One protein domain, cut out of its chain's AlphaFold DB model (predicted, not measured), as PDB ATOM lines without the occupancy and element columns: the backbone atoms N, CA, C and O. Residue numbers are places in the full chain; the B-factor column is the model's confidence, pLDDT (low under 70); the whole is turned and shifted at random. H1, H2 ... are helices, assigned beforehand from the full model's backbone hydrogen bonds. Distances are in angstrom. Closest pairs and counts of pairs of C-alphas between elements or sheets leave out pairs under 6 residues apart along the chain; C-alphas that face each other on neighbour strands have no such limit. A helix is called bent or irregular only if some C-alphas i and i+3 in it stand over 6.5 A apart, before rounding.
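What this domain is: This is residues 148 to 243 of the 358 residues of the protein "Variable surface protein" of Plasmodium gonderi (UniProt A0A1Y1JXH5). Three long helices, H1, H3 and H4, lie side by side in a slim, staggered row with H3 in the middle, each running opposite to the one before; beyond one end a loose loop with tiny H2 makes much of the length. The 96 printed residues hold H1, H2, H3 and H4 in that order, all helix, no named strand. The whole is a loose rod, radius of gyration of the C-alphas 17.5 A, spanning 58 by 25 by 18 A.

How they stand to each other: Start at H1, residues 150 to 174, irregular, with C-alphas 151 and 154 8.9 A apart, and a kink of 41 degrees near residue 157. H2, residues 178 to 181, touches no helix. H1 touches H3, residues 198 to 219, opposite ways at a shallow tilt of 24 degrees; their closest C-alphas, Lys 167 and Pro 198, are 5.3 A apart. H3, with residues 208 to 215 alone, touches residues 227 to 234 of H4, residues 225 to 242, as a hairpin at 20 degrees; the closest C-alphas, Thr 215 and Ile 227, are 6.4 A apart. H1 and H4 are apart. Every O i to N i+4 pair is within hydrogen-bond range in H3, 18 of 21 in H1 and 13 of 14 in H4; H2 is too short for one.

Where its parts are: Find C-alpha 150 at (-7.200, -9.225, 13.611), where H1 begins its 33.1 A. H3 covers 31.5 A; H4 covers 26.2 A, ending at C-alpha 242, (-21.872, -0.201, 13.310).

The domain as a whole: The printed part has no cut. The link from H2 to H3 is long. Look for pLDDT under 70 at residues 150 to 151, 174 to 195 and 217 to 243.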
ATOM      1  N   CYS A 148     -13.948  -7.315  18.109       83.31
ATOM      2  CA  CYS A 148     -12.744  -8.043  17.740       83.31
ATOM      3  C   CYS A 148     -12.250  -7.615  16.356       83.31
ATOM      4  O   CYS A 148     -13.030  -7.503  15.407       83.31
ATOM      5  N   ASN A 149     -10.938  -7.439  16.230       74.19
ATOM      6  CA  ASN A 149     -10.245  -7.305  14.955       74.19
ATOM      7  C   ASN A 149      -8.953  -8.140  14.971       74.19
ATOM      8  O   ASN A 149      -8.492  -8.570  16.030       74.19
ATOM      9  N   ASN A 150      -8.374  -8.362  13.789       65.06
ATOM     10  CA  ASN A 150      -7.200  -9.225  13.611       65.06
ATOM     11  C   ASN A 150      -5.963  -8.740  14.391       65.06
ATOM     12  O   ASN A 150      -5.094  -9.536  14.723       65.06
ATOM     13  N   GLU A 151      -5.891  -7.446  14.702       68.12
ATOM     14  CA  GLU A 151      -4.775  -6.829  15.429       68.12
ATOM     15  C   GLU A 151      -4.855  -7.037  16.951       68.12
ATOM     16  O   GLU A 151      -3.860  -6.853  17.646       68.12
ATOM     17  N   ASN A 152      -6.016  -7.446  17.480       72.94
ATOM     18  CA  ASN A 152      -6.275  -7.503  18.920       72.94
ATOM     19  C   ASN A 152      -6.820  -8.867  19.388       72.94
ATOM     20  O   ASN A 152      -7.727  -8.913  20.217       72.94
ATOM     21  N   GLU A 153      -6.256  -9.979  18.901       79.38
ATOM     22  CA  GLU A 153      -6.626 -11.362  19.280       79.38
ATOM     23  C   GLU A 153      -6.740 -11.546  20.805       79.38
ATOM     24  O   GLU A 153      -7.804 -11.891  21.307       79.38
ATOM     25  N   LYS A 154      -5.700 -11.179  21.567       84.88
ATOM     26  CA  LYS A 154      -5.712 -11.280  23.041       84.88
ATOM     27  C   LYS A 154      -6.790 -10.416  23.704       84.88
ATOM     28  O   LYS A 154      -7.325 -10.776  24.747       84.88
ATOM     29  N   LYS A 155      -7.105  -9.250  23.130       85.50
ATOM     30  CA  LYS A 155      -8.187  -8.382  23.626       85.50
ATOM     31  C   LYS A 155      -9.550  -9.005  23.319       85.50
ATOM     32  O   LYS A 155     -10.455  -8.903  24.135       85.50
ATOM     33  N   CYS A 156      -9.676  -9.661  22.163       87.62
ATOM     34  CA  CYS A 156     -10.869 -10.397  21.762       87.62
ATOM     35  C   CYS A 156     -11.142 -11.580  22.697       87.62
ATOM     36  O   CYS A 156     -12.270 -11.725  23.151       87.62
ATOM     37  N   GLU A 157     -10.120 -12.367  23.049       89.06
ATOM     38  CA  GLU A 157     -10.232 -13.447  24.045       89.06
ATOM     39  C   GLU A 157     -10.771 -12.916  25.379       89.06
ATOM     40  O   GLU A 157     -11.767 -13.419  25.895       89.06
ATOM     41  N   LYS A 158     -10.202 -11.813  25.879       89.62
ATOM     42  CA  LYS A 158     -10.692 -11.156  27.098       89.62
ATOM     43  C   LYS A 158     -12.117 -10.626  26.967       89.62
ATOM     44  O   LYS A 158     -12.880 -10.679  27.927       89.62
ATOM     45  N   TYR A 159     -12.508 -10.109  25.799       90.75
ATOM     46  CA  TYR A 159     -13.899  -9.722  25.563       90.75
ATOM     47  C   TYR A 159     -14.835 -10.929  25.599       90.75
ATOM     48  O   TYR A 159     -15.900 -10.829  26.195       90.75
ATOM     49  N   VAL A 160     -14.450 -12.069  25.022       91.19
ATOM     50  CA  VAL A 160     -15.237 -13.309  25.107       91.19
ATOM     51  C   VAL A 160     -15.397 -13.744  26.568       91.19
ATOM     52  O   VAL A 160     -16.518 -14.015  26.998       91.19
ATOM     53  N   GLU A 161     -14.322 -13.733  27.359       91.88
ATOM     54  CA  GLU A 161     -14.377 -14.033  28.798       91.88
ATOM     55  C   GLU A 161     -15.299 -13.063  29.553       91.88
ATOM     56  O   GLU A 161     -16.173 -13.487  30.315       91.88
ATOM     57  N   TYR A 162     -15.159 -11.760  29.294       91.81
ATOM     58  CA  TYR A 162     -15.990 -10.720  29.893       91.81
ATOM     59  C   TYR A 162     -17.475 -10.898  29.557       91.81
ATOM     60  O   TYR A 162     -18.312 -10.911  30.459       91.81
ATOM     61  N   ILE A 163     -17.823 -11.081  28.280       92.44
ATOM     62  CA  ILE A 163     -19.219 -11.245  27.859       92.44
ATOM     63  C   ILE A 163     -19.803 -12.564  28.375       92.44
ATOM     64  O   ILE A 163     -20.970 -12.598  28.761       92.44
ATOM     65  N   THR A 164     -19.003 -13.626  28.478       93.69
ATOM     66  CA  THR A 164     -19.426 -14.888  29.108       93.69
ATOM     67  C   THR A 164     -19.791 -14.682  30.579       93.69
ATOM     68  O   THR A 164     -20.821 -15.170  31.049       93.69
ATOM     69  N   TYR A 165     -18.984 -13.911  31.311       92.56
ATOM     70  CA  TYR A 165     -19.296 -13.524  32.684       92.56
ATOM     71  C   TYR A 165     -20.591 -12.697  32.766       92.56
ATOM     72  O   TYR A 165     -21.474 -13.038  33.555       92.56
ATOM     73  N   ILE A 166     -20.748 -11.675  31.917       91.44
ATOM     74  CA  ILE A 166     -21.963 -10.846  31.860       91.44
ATOM     75  C   ILE A 166     -23.204 -11.686  31.568       91.44
ATOM     76  O   ILE A 166     -24.208 -11.537  32.260       91.44
ATOM     77  N   LYS A 167     -23.125 -12.615  30.609       90.38
ATOM     78  CA  LYS A 167     -24.198 -13.566  30.303       90.38
ATOM     79  C   LYS A 167     -24.654 -14.317  31.552       90.38
ATOM     80  O   LYS A 167     -25.848 -14.358  31.829       90.38
ATOM     81  N   SER A 168     -23.716 -14.827  32.349       91.06
ATOM     82  CA  SER A 168     -24.050 -15.556  33.579       91.06
ATOM     83  C   SER A 168     -24.780 -14.703  34.625       91.06
ATOM     84  O   SER A 168     -25.542 -15.237  35.428       91.06
ATOM     85  N   ILE A 169     -24.553 -13.385  34.642       88.25
ATOM     86  CA  ILE A 169     -25.291 -12.455  35.505       88.25
ATOM     87  C   ILE A 169     -26.661 -12.161  34.894       88.25
ATOM     88  O   ILE A 169     -27.667 -12.203  35.601       88.25
ATOM     89  N   TYR A 170     -26.698 -11.878  33.590       84.69
ATOM     90  CA  TYR A 170     -27.908 -11.534  32.852       84.69
ATOM     91  C   TYR A 170     -28.964 -12.639  32.967       84.69
ATOM     92  O   TYR A 170     -30.081 -12.358  33.378       84.69
ATOM     93  N   GLU A 171     -28.596 -13.904  32.742       84.69
ATOM     94  CA  GLU A 171     -29.510 -15.057  32.821       84.69
ATOM     95  C   GLU A 171     -30.104 -15.259  34.226       84.69
ATOM     96  O   GLU A 171     -31.274 -15.611  34.376       84.69
ATOM     97  N   LYS A 172     -29.339 -14.975  35.294       83.00
ATOM     98  CA  LYS A 172     -29.877 -15.004  36.670       83.00
ATOM     99  C   LYS A 172     -30.956 -13.943  36.879       83.00
ATOM    100  O   LYS A 172     -31.846 -14.133  37.708       83.00
ATOM    101  N   LYS A 173     -30.847 -12.823  36.160       73.44
ATOM    102  CA  LYS A 173     -31.766 -11.688  36.237       73.44
ATOM    103  C   LYS A 173     -32.853 -11.719  35.153       73.44
ATOM    104  O   LYS A 173     -33.821 -10.992  35.286       73.44
ATOM    105  N   GLU A 174     -32.771 -12.588  34.147       60.34
ATOM    106  CA  GLU A 174     -33.734 -12.689  33.032       60.34
ATOM    107  C   GLU A 174     -35.129 -13.169  33.475       60.34
ATOM    108  O   GLU A 174     -36.139 -12.815  32.873       60.34
ATOM    109  N   ASN A 175     -35.220 -13.880  34.606       55.59
ATOM    110  CA  ASN A 175     -36.502 -14.189  35.254       55.59
ATOM    111  C   ASN A 175     -37.179 -12.958  35.898       55.59
ATOM    112  O   ASN A 175     -38.264 -13.088  36.474       55.59
ATOM    113  N   PHE A 176     -36.553 -11.777  35.856       59.81
ATOM    114  CA  PHE A 176     -37.143 -10.537  36.347       59.81
ATOM    115  C   PHE A 176     -37.948  -9.851  35.248       59.81
ATOM    116  O   PHE A 176     -37.445  -9.526  34.181       59.81
ATOM    117  N   ASP A 177     -39.217  -9.600  35.557       58.53
ATOM    118  CA  ASP A 177     -40.174  -8.933  34.682       58.53
ATOM    119  C   ASP A 177     -39.741  -7.476  34.381       58.53
ATOM    120  O   ASP A 177     -39.812  -6.621  35.277       58.53
ATOM    121  N   PRO A 178     -39.343  -7.159  33.132       52.59
ATOM    122  CA  PRO A 178     -38.913  -5.820  32.725       52.59
ATOM    123  C   PRO A 178     -39.997  -4.754  32.920       52.59
ATOM    124  O   PRO A 178     -39.706  -3.581  33.166       52.59
ATOM    125  N   LEU A 179     -41.270  -5.150  32.798       49.09
ATOM    126  CA  LEU A 179     -42.414  -4.242  32.868       49.09
ATOM    127  C   LEU A 179     -42.725  -3.832  34.309       49.09
ATOM    128  O   LEU A 179     -43.223  -2.727  34.520       49.09
ATOM    129  N   LYS A 180     -42.383  -4.665  35.302       50.03
ATOM    130  CA  LYS A 180     -42.565  -4.332  36.726       50.03
ATOM    131  C   LYS A 180     -41.590  -3.273  37.233       50.03
ATOM    132  O   LYS A 180     -41.933  -2.560  38.168       50.03
ATOM    133  N   PHE A 181     -40.417  -3.141  36.614       49.84
ATOM    134  CA  PHE A 181     -39.349  -2.250  37.089       49.84
ATOM    135  C   PHE A 181     -39.073  -1.047  36.188       49.84
ATOM    136  O   PHE A 181     -38.381  -0.128  36.609       49.84
ATOM    137  N   LYS A 182     -39.695  -0.955  35.003       46.81
ATOM    138  CA  LYS A 182     -39.644   0.260  34.161       46.81
ATOM    139  C   LYS A 182     -40.195   1.516  34.868       46.81
ATOM    140  O   LYS A 182     -39.961   2.631  34.412       46.81
ATOM    141  N   GLN A 183     -40.931   1.326  35.966       44.59
ATOM    142  CA  GLN A 183     -41.444   2.378  36.849       44.59
ATOM    143  C   GLN A 183     -40.462   2.829  37.932       44.59
ATOM    144  O   GLN A 183     -40.696   3.869  38.546       44.59
ATOM    145  N   ASP A 184     -39.386   2.082  38.169       55.34
ATOM    146  CA  ASP A 184     -38.468   2.361  39.257       55.34
ATOM    147  C   ASP A 184     -37.152   2.912  38.693       55.34
ATOM    148  O   ASP A 184     -36.376   2.236  38.015       55.34
ATOM    149  N   PHE A 185     -36.934   4.204  38.945       59.91
ATOM    150  CA  PHE A 185     -35.822   5.011  38.431       59.91
ATOM    151  C   PHE A 185     -34.441   4.491  38.864       59.91
ATOM    152  O   PHE A 185     -33.425   5.006  38.411       59.91
ATOM    153  N   CYS A 186     -34.403   3.461  39.710       67.56
ATOM    154  CA  CYS A 186     -33.203   2.870  40.283       67.56
ATOM    155  C   CYS A 186     -32.727   1.579  39.617       67.56
ATOM    156  O   CYS A 186     -31.661   1.077  39.957       67.56
ATOM    157  N   TYR A 187     -33.464   1.067  38.629       63.41
ATOM    158  CA  TYR A 187     -33.169  -0.208  37.963       63.41
ATOM    159  C   TYR A 187     -32.518  -0.032  36.589       63.41
ATOM    160  O   TYR A 187     -32.677  -0.844  35.684       63.41
ATOM    161  N   ALA A 188     -31.744   1.038  36.434       59.59
ATOM    162  CA  ALA A 188     -31.102   1.422  35.178       59.59
ATOM    163  C   ALA A 188     -29.999   0.482  34.684       59.59
ATOM    164  O   ALA A 188     -29.448   0.682  33.603       59.59
ATOM    165  N   TYR A 189     -29.648  -0.514  35.491       60.81
ATOM    166  CA  TYR A 189     -28.610  -1.472  35.166       60.81
ATOM    167  C   TYR A 189     -29.075  -2.583  34.225       60.81
ATOM    168  O   TYR A 189     -28.221  -3.268  33.673       60.81
ATOM    169  N   ILE A 190     -30.386  -2.774  34.026       63.22
ATOM    170  CA  ILE A 190     -30.916  -3.714  33.032       63.22
ATOM    171  C   ILE A 190     -31.637  -2.930  31.938       63.22
ATOM    172  O   ILE A 190     -32.725  -2.398  32.160       63.22
ATOM    173  N   ASP A 191     -31.052  -2.920  30.741       63.75
ATOM    174  CA  ASP A 191     -31.808  -2.693  29.519       63.75
ATOM    175  C   ASP A 191     -32.278  -4.058  28.998       63.75
ATOM    176  O   ASP A 191     -31.477  -4.915  28.623       63.75
ATOM    177  N   CYS A 192     -33.589  -4.291  29.062       61.41
ATOM    178  CA  CYS A 192     -34.203  -5.527  28.574       61.41
ATOM    179  C   CYS A 192     -34.450  -5.504  27.064       61.41
ATOM    180  O   CYS A 192     -35.143  -6.389  26.559       61.41
ATOM    181  N   ASP A 193     -33.958  -4.492  26.343       66.00
ATOM    182  CA  ASP A 193     -33.954  -4.546  24.890       66.00
ATOM    183  C   ASP A 193     -33.159  -5.779  24.428       66.00
ATOM    184  O   ASP A 193     -32.059  -6.073  24.910       66.00
ATOM    185  N   TYR A 194     -33.753  -6.522  23.497       63.72
ATOM    186  CA  TYR A 194     -33.180  -7.738  22.938       63.72
ATOM    187  C   TYR A 194     -31.794  -7.475  22.337       63.72
ATOM    188  O   TYR A 194     -30.921  -8.339  22.406       63.72
ATOM    189  N   ASP A 195     -31.567  -6.264  21.826       67.94
ATOM    190  CA  ASP A 195     -30.298  -5.836  21.238       67.94
ATOM    191  C   ASP A 195     -29.125  -5.865  22.224       67.94
ATOM    192  O   ASP A 195     -27.976  -6.040  21.815       67.94
ATOM    193  N   PHE A 196     -29.403  -5.749  23.523       74.44
ATOM    194  CA  PHE A 196     -28.389  -5.843  24.564       74.44
ATOM    195  C   PHE A 196     -28.228  -7.261  25.117       74.44
ATOM    196  O   PHE A 196     -27.427  -7.463  26.027       74.44
ATOM    197  N   ASN A 197     -28.903  -8.278  24.575       82.62
ATOM    198  CA  ASN A 197     -28.734  -9.644  25.061       82.62
ATOM    199  C   ASN A 197     -27.273 -10.119  24.862       82.62
ATOM    200  O   ASN A 197     -26.797 -10.207  23.722       82.62
ATOM    201  N   PRO A 198     -26.546 -10.477  25.940       88.50
ATOM    202  CA  PRO A 198     -25.134 -10.850  25.849       88.50
ATOM    203  C   PRO A 198     -24.889 -12.108  25.013       88.50
ATOM    204  O   PRO A 198     -23.790 -12.267  24.486       88.50
ATOM    205  N   ASN A 199     -25.894 -12.969  24.809       86.81
ATOM    206  CA  ASN A 199     -25.782 -14.109  23.895       86.81
ATOM    207  C   ASN A 199     -25.505 -13.675  22.451       86.81
ATOM    208  O   ASN A 199     -24.733 -14.329  21.752       86.81
ATOM    209  N   ILE A 200     -26.116 -12.574  22.005       84.88
ATOM    210  CA  ILE A 200     -25.954 -12.075  20.636       84.88
ATOM    211  C   ILE A 200     -24.506 -11.641  20.427       84.88
ATOM    212  O   ILE A 200     -23.845 -12.102  19.494       84.88
ATOM    213  N   LEU A 201     -23.992 -10.798  21.326       87.75
ATOM    214  CA  LEU A 201     -22.621 -10.311  21.234       87.75
ATOM    215  C   LEU A 201     -21.606 -11.445  21.413       87.75
ATOM    216  O   LEU A 201     -20.634 -11.500  20.663       87.75
ATOM    217  N   LEU A 202     -21.840 -12.375  22.344       90.88
ATOM    218  CA  LEU A 202     -20.946 -13.511  22.577       90.88
ATOM    219  C   LEU A 202     -20.754 -14.347  21.309       90.88
ATOM    220  O   LEU A 202     -19.619 -14.549  20.879       90.88
ATOM    221  N   ASN A 203     -21.853 -14.739  20.660       87.12
ATOM    222  CA  ASN A 203     -21.816 -15.524  19.425       87.12
ATOM    223  C   ASN A 203     -21.027 -14.806  18.316       87.12
ATOM    224  O   ASN A 203     -20.267 -15.428  17.572       87.12
ATOM    225  N   ILE A 204     -21.180 -13.480  18.212       85.75
ATOM    226  CA  ILE A 204     -20.442 -12.654  17.247       85.75
ATOM    227  C   ILE A 204     -18.939 -12.664  17.551       85.75
ATOM    228  O   ILE A 204     -18.127 -12.821  16.633       85.75
ATOM    229  N   LEU A 205     -18.556 -12.463  18.813       88.44
ATOM    230  CA  LEU A 205     -17.152 -12.412  19.222       88.44
ATOM    231  C   LEU A 205     -16.474 -13.775  19.038       88.44
ATOM    232  O   LEU A 205     -15.381 -13.834  18.477       88.44
ATOM    233  N   GLU A 206     -17.141 -14.868  19.413       89.00
ATOM    234  CA  GLU A 206     -16.641 -16.233  19.223       89.00
ATOM    235  C   GLU A 206     -16.450 -16.574  17.741       89.00
ATOM    236  O   GLU A 206     -15.399 -17.090  17.352       89.00
ATOM    237  N   ALA A 207     -17.419 -16.234  16.884       86.62
ATOM    238  CA  ALA A 207     -17.301 -16.441  15.442       86.62
ATOM    239  C   ALA A 207     -16.107 -15.669  14.855       86.62
ATOM    240  O   ALA A 207     -15.330 -16.219  14.068       86.62
ATOM    241  N   LYS A 208     -15.909 -14.411  15.272       85.94
ATOM    242  CA  LYS A 208     -14.753 -13.600  14.860       85.94
ATOM    243  C   LYS A 208     -13.436 -14.198  15.340       85.94
ATOM    244  O   LYS A 208     -12.499 -14.297  14.550       85.94
ATOM    245  N   LEU A 209     -13.364 -14.639  16.592       87.94
ATOM    246  CA  LEU A 209     -12.165 -15.262  17.150       87.94
ATOM    247  C   LEU A 209     -11.802 -16.555  16.403       87.94
ATOM    248  O   LEU A 209     -10.640 -16.775  16.063       87.94
ATOM    249  N   GLN A 210     -12.794 -17.374  16.039       86.69
ATOM    250  CA  GLN A 210     -12.574 -18.556  15.199       86.69
ATOM    251  C   GLN A 210     -12.014 -18.200  13.815       86.69
ATOM    252  O   GLN A 210     -11.137 -18.908  13.311       86.69
ATOM    253  N   ILE A 211     -12.500 -17.124  13.186       84.25
ATOM    254  CA  ILE A 211     -11.984 -16.640  11.896       84.25
ATOM    255  C   ILE A 211     -10.530 -16.173  12.036       84.25
ATOM    256  O   ILE A 211      -9.692 -16.554  11.212       84.25
ATOM    257  N   ILE A 212     -10.207 -15.410  13.087       83.56
ATOM    258  CA  ILE A 212      -8.840 -14.951  13.381       83.56
ATOM    259  C   ILE A 212      -7.899 -16.157  13.518       83.56
ATOM    260  O   ILE A 212      -6.889 -16.245  12.813       83.56
ATOM    261  N   ASN A 213      -8.286 -17.146  14.329       83.00
ATOM    262  CA  ASN A 213      -7.493 -18.351  14.573       83.00
ATOM    263  C   ASN A 213      -7.279 -19.179  13.294       83.00
ATOM    264  O   ASN A 213      -6.167 -19.632  13.013       83.00
ATOM    265  N   LYS A 214      -8.319 -19.336  12.462       81.69
ATOM    266  CA  LYS A 214      -8.213 -20.025  11.164       81.69
ATOM    267  C   LYS A 214      -7.307 -19.282  10.182       81.69
ATOM    268  O   LYS A 214      -6.540 -19.925   9.468       81.69
ATOM    269  N   THR A 215      -7.381 -17.953  10.142       73.31
ATOM    270  CA  THR A 215      -6.563 -17.121   9.246       73.31
ATOM    271  C   THR A 215      -5.085 -17.234   9.608       73.31
ATOM    272  O   THR A 215      -4.254 -17.447   8.731       73.31
ATOM    273  N   LYS A 216      -4.753 -17.216  10.901       72.38
ATOM    274  CA  LYS A 216      -3.383 -17.395  11.408       72.38
ATOM    275  C   LYS A 216      -2.790 -18.756  11.028       72.38
ATOM    276  O   LYS A 216      -1.689 -18.816  10.486       72.38
ATOM    277  N   ASN A 217      -3.570 -19.826  11.195       67.19
ATOM    278  CA  ASN A 217      -3.184 -21.190  10.805       67.19
ATOM    279  C   ASN A 217      -3.057 -21.386   9.280       67.19
ATOM    280  O   ASN A 217      -2.451 -22.355   8.824       67.19
ATOM    281  N   LYS A 218      -3.650 -20.499   8.469       62.59
ATOM    282  CA  LYS A 218      -3.504 -20.497   7.005       62.59
ATOM    283  C   LYS A 218      -2.378 -19.599   6.506       62.59
ATOM    284  O   LYS A 218      -1.736 -19.961   5.528       62.59
ATOM    285  N   VAL A 219      -2.088 -18.480   7.172       56.69
ATOM    286  CA  VAL A 219      -0.903 -17.648   6.884       56.69
ATOM    287  C   VAL A 219       0.380 -18.452   7.116       56.69
ATOM    288  O   VAL A 219       1.313 -18.335   6.330       56.69
ATOM    289  N   SER A 220       0.396 -19.354   8.104       55.50
ATOM    290  CA  SER A 220       1.489 -20.324   8.268       55.50
ATOM    291  C   SER A 220       1.560 -21.384   7.155       55.50
ATOM    292  O   SER A 220       2.606 -21.999   6.987       55.50
ATOM    293  N   ASN A 221       0.481 -21.583   6.386       54.22
ATOM    294  CA  ASN A 221       0.344 -22.599   5.332       54.22
ATOM    295  C   ASN A 221       0.175 -22.007   3.910       54.22
ATOM    296  O   ASN A 221      -0.211 -22.725   2.993       54.22
ATOM    297  N   GLY A 222       0.470 -20.715   3.712       50.84
ATOM    298  CA  GLY A 222       0.632 -20.071   2.402       50.84
ATOM    299  C   GLY A 222      -0.544 -20.197   1.423       50.84
ATOM    300  O   GLY A 222      -0.427 -20.884   0.418       50.84
ATOM    301  N   THR A 223      -1.659 -19.492   1.642       52.03
ATOM    302  CA  THR A 223      -2.658 -19.224   0.576       52.03
ATOM    303  C   THR A 223      -3.356 -17.870   0.779       52.03
ATOM    304  O   THR A 223      -4.101 -17.690   1.744       52.03
ATOM    305  N   SER A 224      -3.127 -16.908  -0.131       54.62
ATOM    306  CA  SER A 224      -3.563 -15.503   0.008       54.62
ATOM    307  C   SER A 224      -5.036 -15.239  -0.337       54.62
ATOM    308  O   SER A 224      -5.629 -14.332   0.236       54.62
ATOM    309  N   GLU A 225      -5.661 -16.037  -1.210       53.72
ATOM    310  CA  GLU A 225      -7.054 -15.824  -1.662       53.72
ATOM    311  C   GLU A 225      -8.113 -16.072  -0.583       53.72
ATOM    312  O   GLU A 225      -9.187 -15.483  -0.607       53.72
ATOM    313  N   SER A 226      -7.832 -16.933   0.398       53.16
ATOM    314  CA  SER A 226      -8.802 -17.172   1.473       53.16
ATOM    315  C   SER A 226      -8.808 -16.060   2.525       53.16
ATOM    316  O   SER A 226      -9.815 -15.867   3.197       53.16
ATOM    317  N   ILE A 227      -7.712 -15.303   2.646       54.25
ATOM    318  CA  ILE A 227      -7.549 -14.233   3.641       54.25
ATOM    319  C   ILE A 227      -8.437 -13.034   3.292       54.25
ATOM    320  O   ILE A 227      -9.077 -12.474   4.180       54.25
ATOM    321  N   THR A 228      -8.528 -12.677   2.008       57.72
ATOM    322  CA  THR A 228      -9.382 -11.582   1.522       57.72
ATOM    323  C   THR A 228     -10.864 -11.881   1.748       57.72
ATOM    324  O   THR A 228     -11.577 -11.047   2.292       57.72
ATOM    325  N   PHE A 229     -11.311 -13.111   1.479       59.75
ATOM    326  CA  PHE A 229     -12.702 -13.519   1.703       59.75
ATOM    327  C   PHE A 229     -13.131 -13.446   3.182       59.75
ATOM    328  O   PHE A 229     -14.221 -12.971   3.504       59.75
ATOM    329  N   PHE A 230     -12.275 -13.889   4.111       57.00
ATOM    330  CA  PHE A 230     -12.581 -13.801   5.544       57.00
ATOM    331  C   PHE A 230     -12.524 -12.364   6.074       57.00
ATOM    332  O   PHE A 230     -13.323 -12.010   6.945       57.00
ATOM    333  N   HIS A 231     -11.617 -11.541   5.541       60.94
ATOM    334  CA  HIS A 231     -11.561 -10.114   5.844       60.94
ATOM    335  C   HIS A 231     -12.864  -9.413   5.430       60.94
ATOM    336  O   HIS A 231     -13.456  -8.705   6.245       60.94
ATOM    337  N   ASP A 232     -13.371  -9.691   4.227       63.66
ATOM    338  CA  ASP A 232     -14.610  -9.096   3.710       63.66
ATOM    339  C   ASP A 232     -15.843  -9.491   4.539       63.66
ATOM    340  O   ASP A 232     -16.707  -8.654   4.817       63.66
ATOM    341  N   ILE A 233     -15.921 -10.741   5.015       63.72
ATOM    342  CA  ILE A 233     -16.996 -11.186   5.919       63.72
ATOM    343  C   ILE A 233     -16.911 -10.461   7.267       63.72
ATOM    344  O   ILE A 233     -17.923  -9.962   7.765       63.72
ATOM    345  N   ALA A 234     -15.718 -10.373   7.862       57.94
ATOM    346  CA  ALA A 234     -15.527  -9.691   9.140       57.94
ATOM    347  C   ALA A 234     -15.846  -8.189   9.037       57.94
ATOM    348  O   ALA A 234     -16.477  -7.624   9.934       57.94
ATOM    349  N   GLU A 235     -15.465  -7.552   7.928       64.06
ATOM    350  CA  GLU A 235     -15.798  -6.161   7.631       64.06
ATOM    351  C   GLU A 235     -17.307  -5.970   7.432       64.06
ATOM    352  O   GLU A 235     -17.875  -5.017   7.963       64.06
ATOM    353  N   THR A 236     -17.979  -6.900   6.753       63.06
ATOM    354  CA  THR A 236     -19.438  -6.867   6.561       63.06
ATOM    355  C   THR A 236     -20.181  -7.003   7.891       63.06
ATOM    356  O   THR A 236     -21.087  -6.222   8.172       63.06
ATOM    357  N   ILE A 237     -19.752  -7.920   8.765       61.41
ATOM    358  CA  ILE A 237     -20.315  -8.070  10.117       61.41
ATOM    359  C   ILE A 237     -20.070  -6.801  10.948       61.41
ATOM    360  O   ILE A 237     -20.965  -6.330  11.644       61.41
ATOM    361  N   ASN A 238     -18.879  -6.202  10.856       59.97
ATOM    362  CA  ASN A 238     -18.572  -4.934  11.525       59.97
ATOM    363  C   ASN A 238     -19.428  -3.777  11.010       59.97
ATOM    364  O   ASN A 238     -19.894  -2.965  11.810       59.97
ATOM    365  N   LYS A 239     -19.659  -3.709   9.696       62.53
ATOM    366  CA  LYS A 239     -20.578  -2.741   9.098       62.53
ATOM    367  C   LYS A 239     -21.996  -2.972   9.596       62.53
ATOM    368  O   LYS A 239     -22.618  -1.991   9.950       62.53
ATOM    369  N   LEU A 240     -22.480  -4.207   9.724       57.38
ATOM    370  CA  LEU A 240     -23.820  -4.485  10.263       57.38
ATOM    371  C   LEU A 240     -23.978  -4.059  11.733       57.38
ATOM    372  O   LEU A 240     -24.998  -3.480  12.082       57.38
ATOM    373  N   ILE A 241     -22.956  -4.267  12.571       57.78
ATOM    374  CA  ILE A 241     -22.960  -3.837  13.985       57.78
ATOM    375  C   ILE A 241     -22.902  -2.308  14.110       57.78
ATOM    376  O   ILE A 241     -23.518  -1.726  14.997       57.78
ATOM    377  N   LYS A 242     -22.117  -1.651  13.249       55.41
ATOM    378  CA  LYS A 242     -21.872  -0.201  13.310       55.41
ATOM    379  C   LYS A 242     -22.865   0.619  12.474       55.41
ATOM    380  O   LYS A 242     -22.921   1.834  12.634       55.41
ATOM    381  N   SER A 243     -23.590  -0.027  11.564       46.94
ATOM    382  CA  SER A 243     -24.545   0.579  10.634       46.94
ATOM    383  C   SER A 243     -25.733   1.180  11.379       46.94
ATOM    384  O   SER A 243     -26.160   0.686  12.421       46.94
TER     385      SER A 243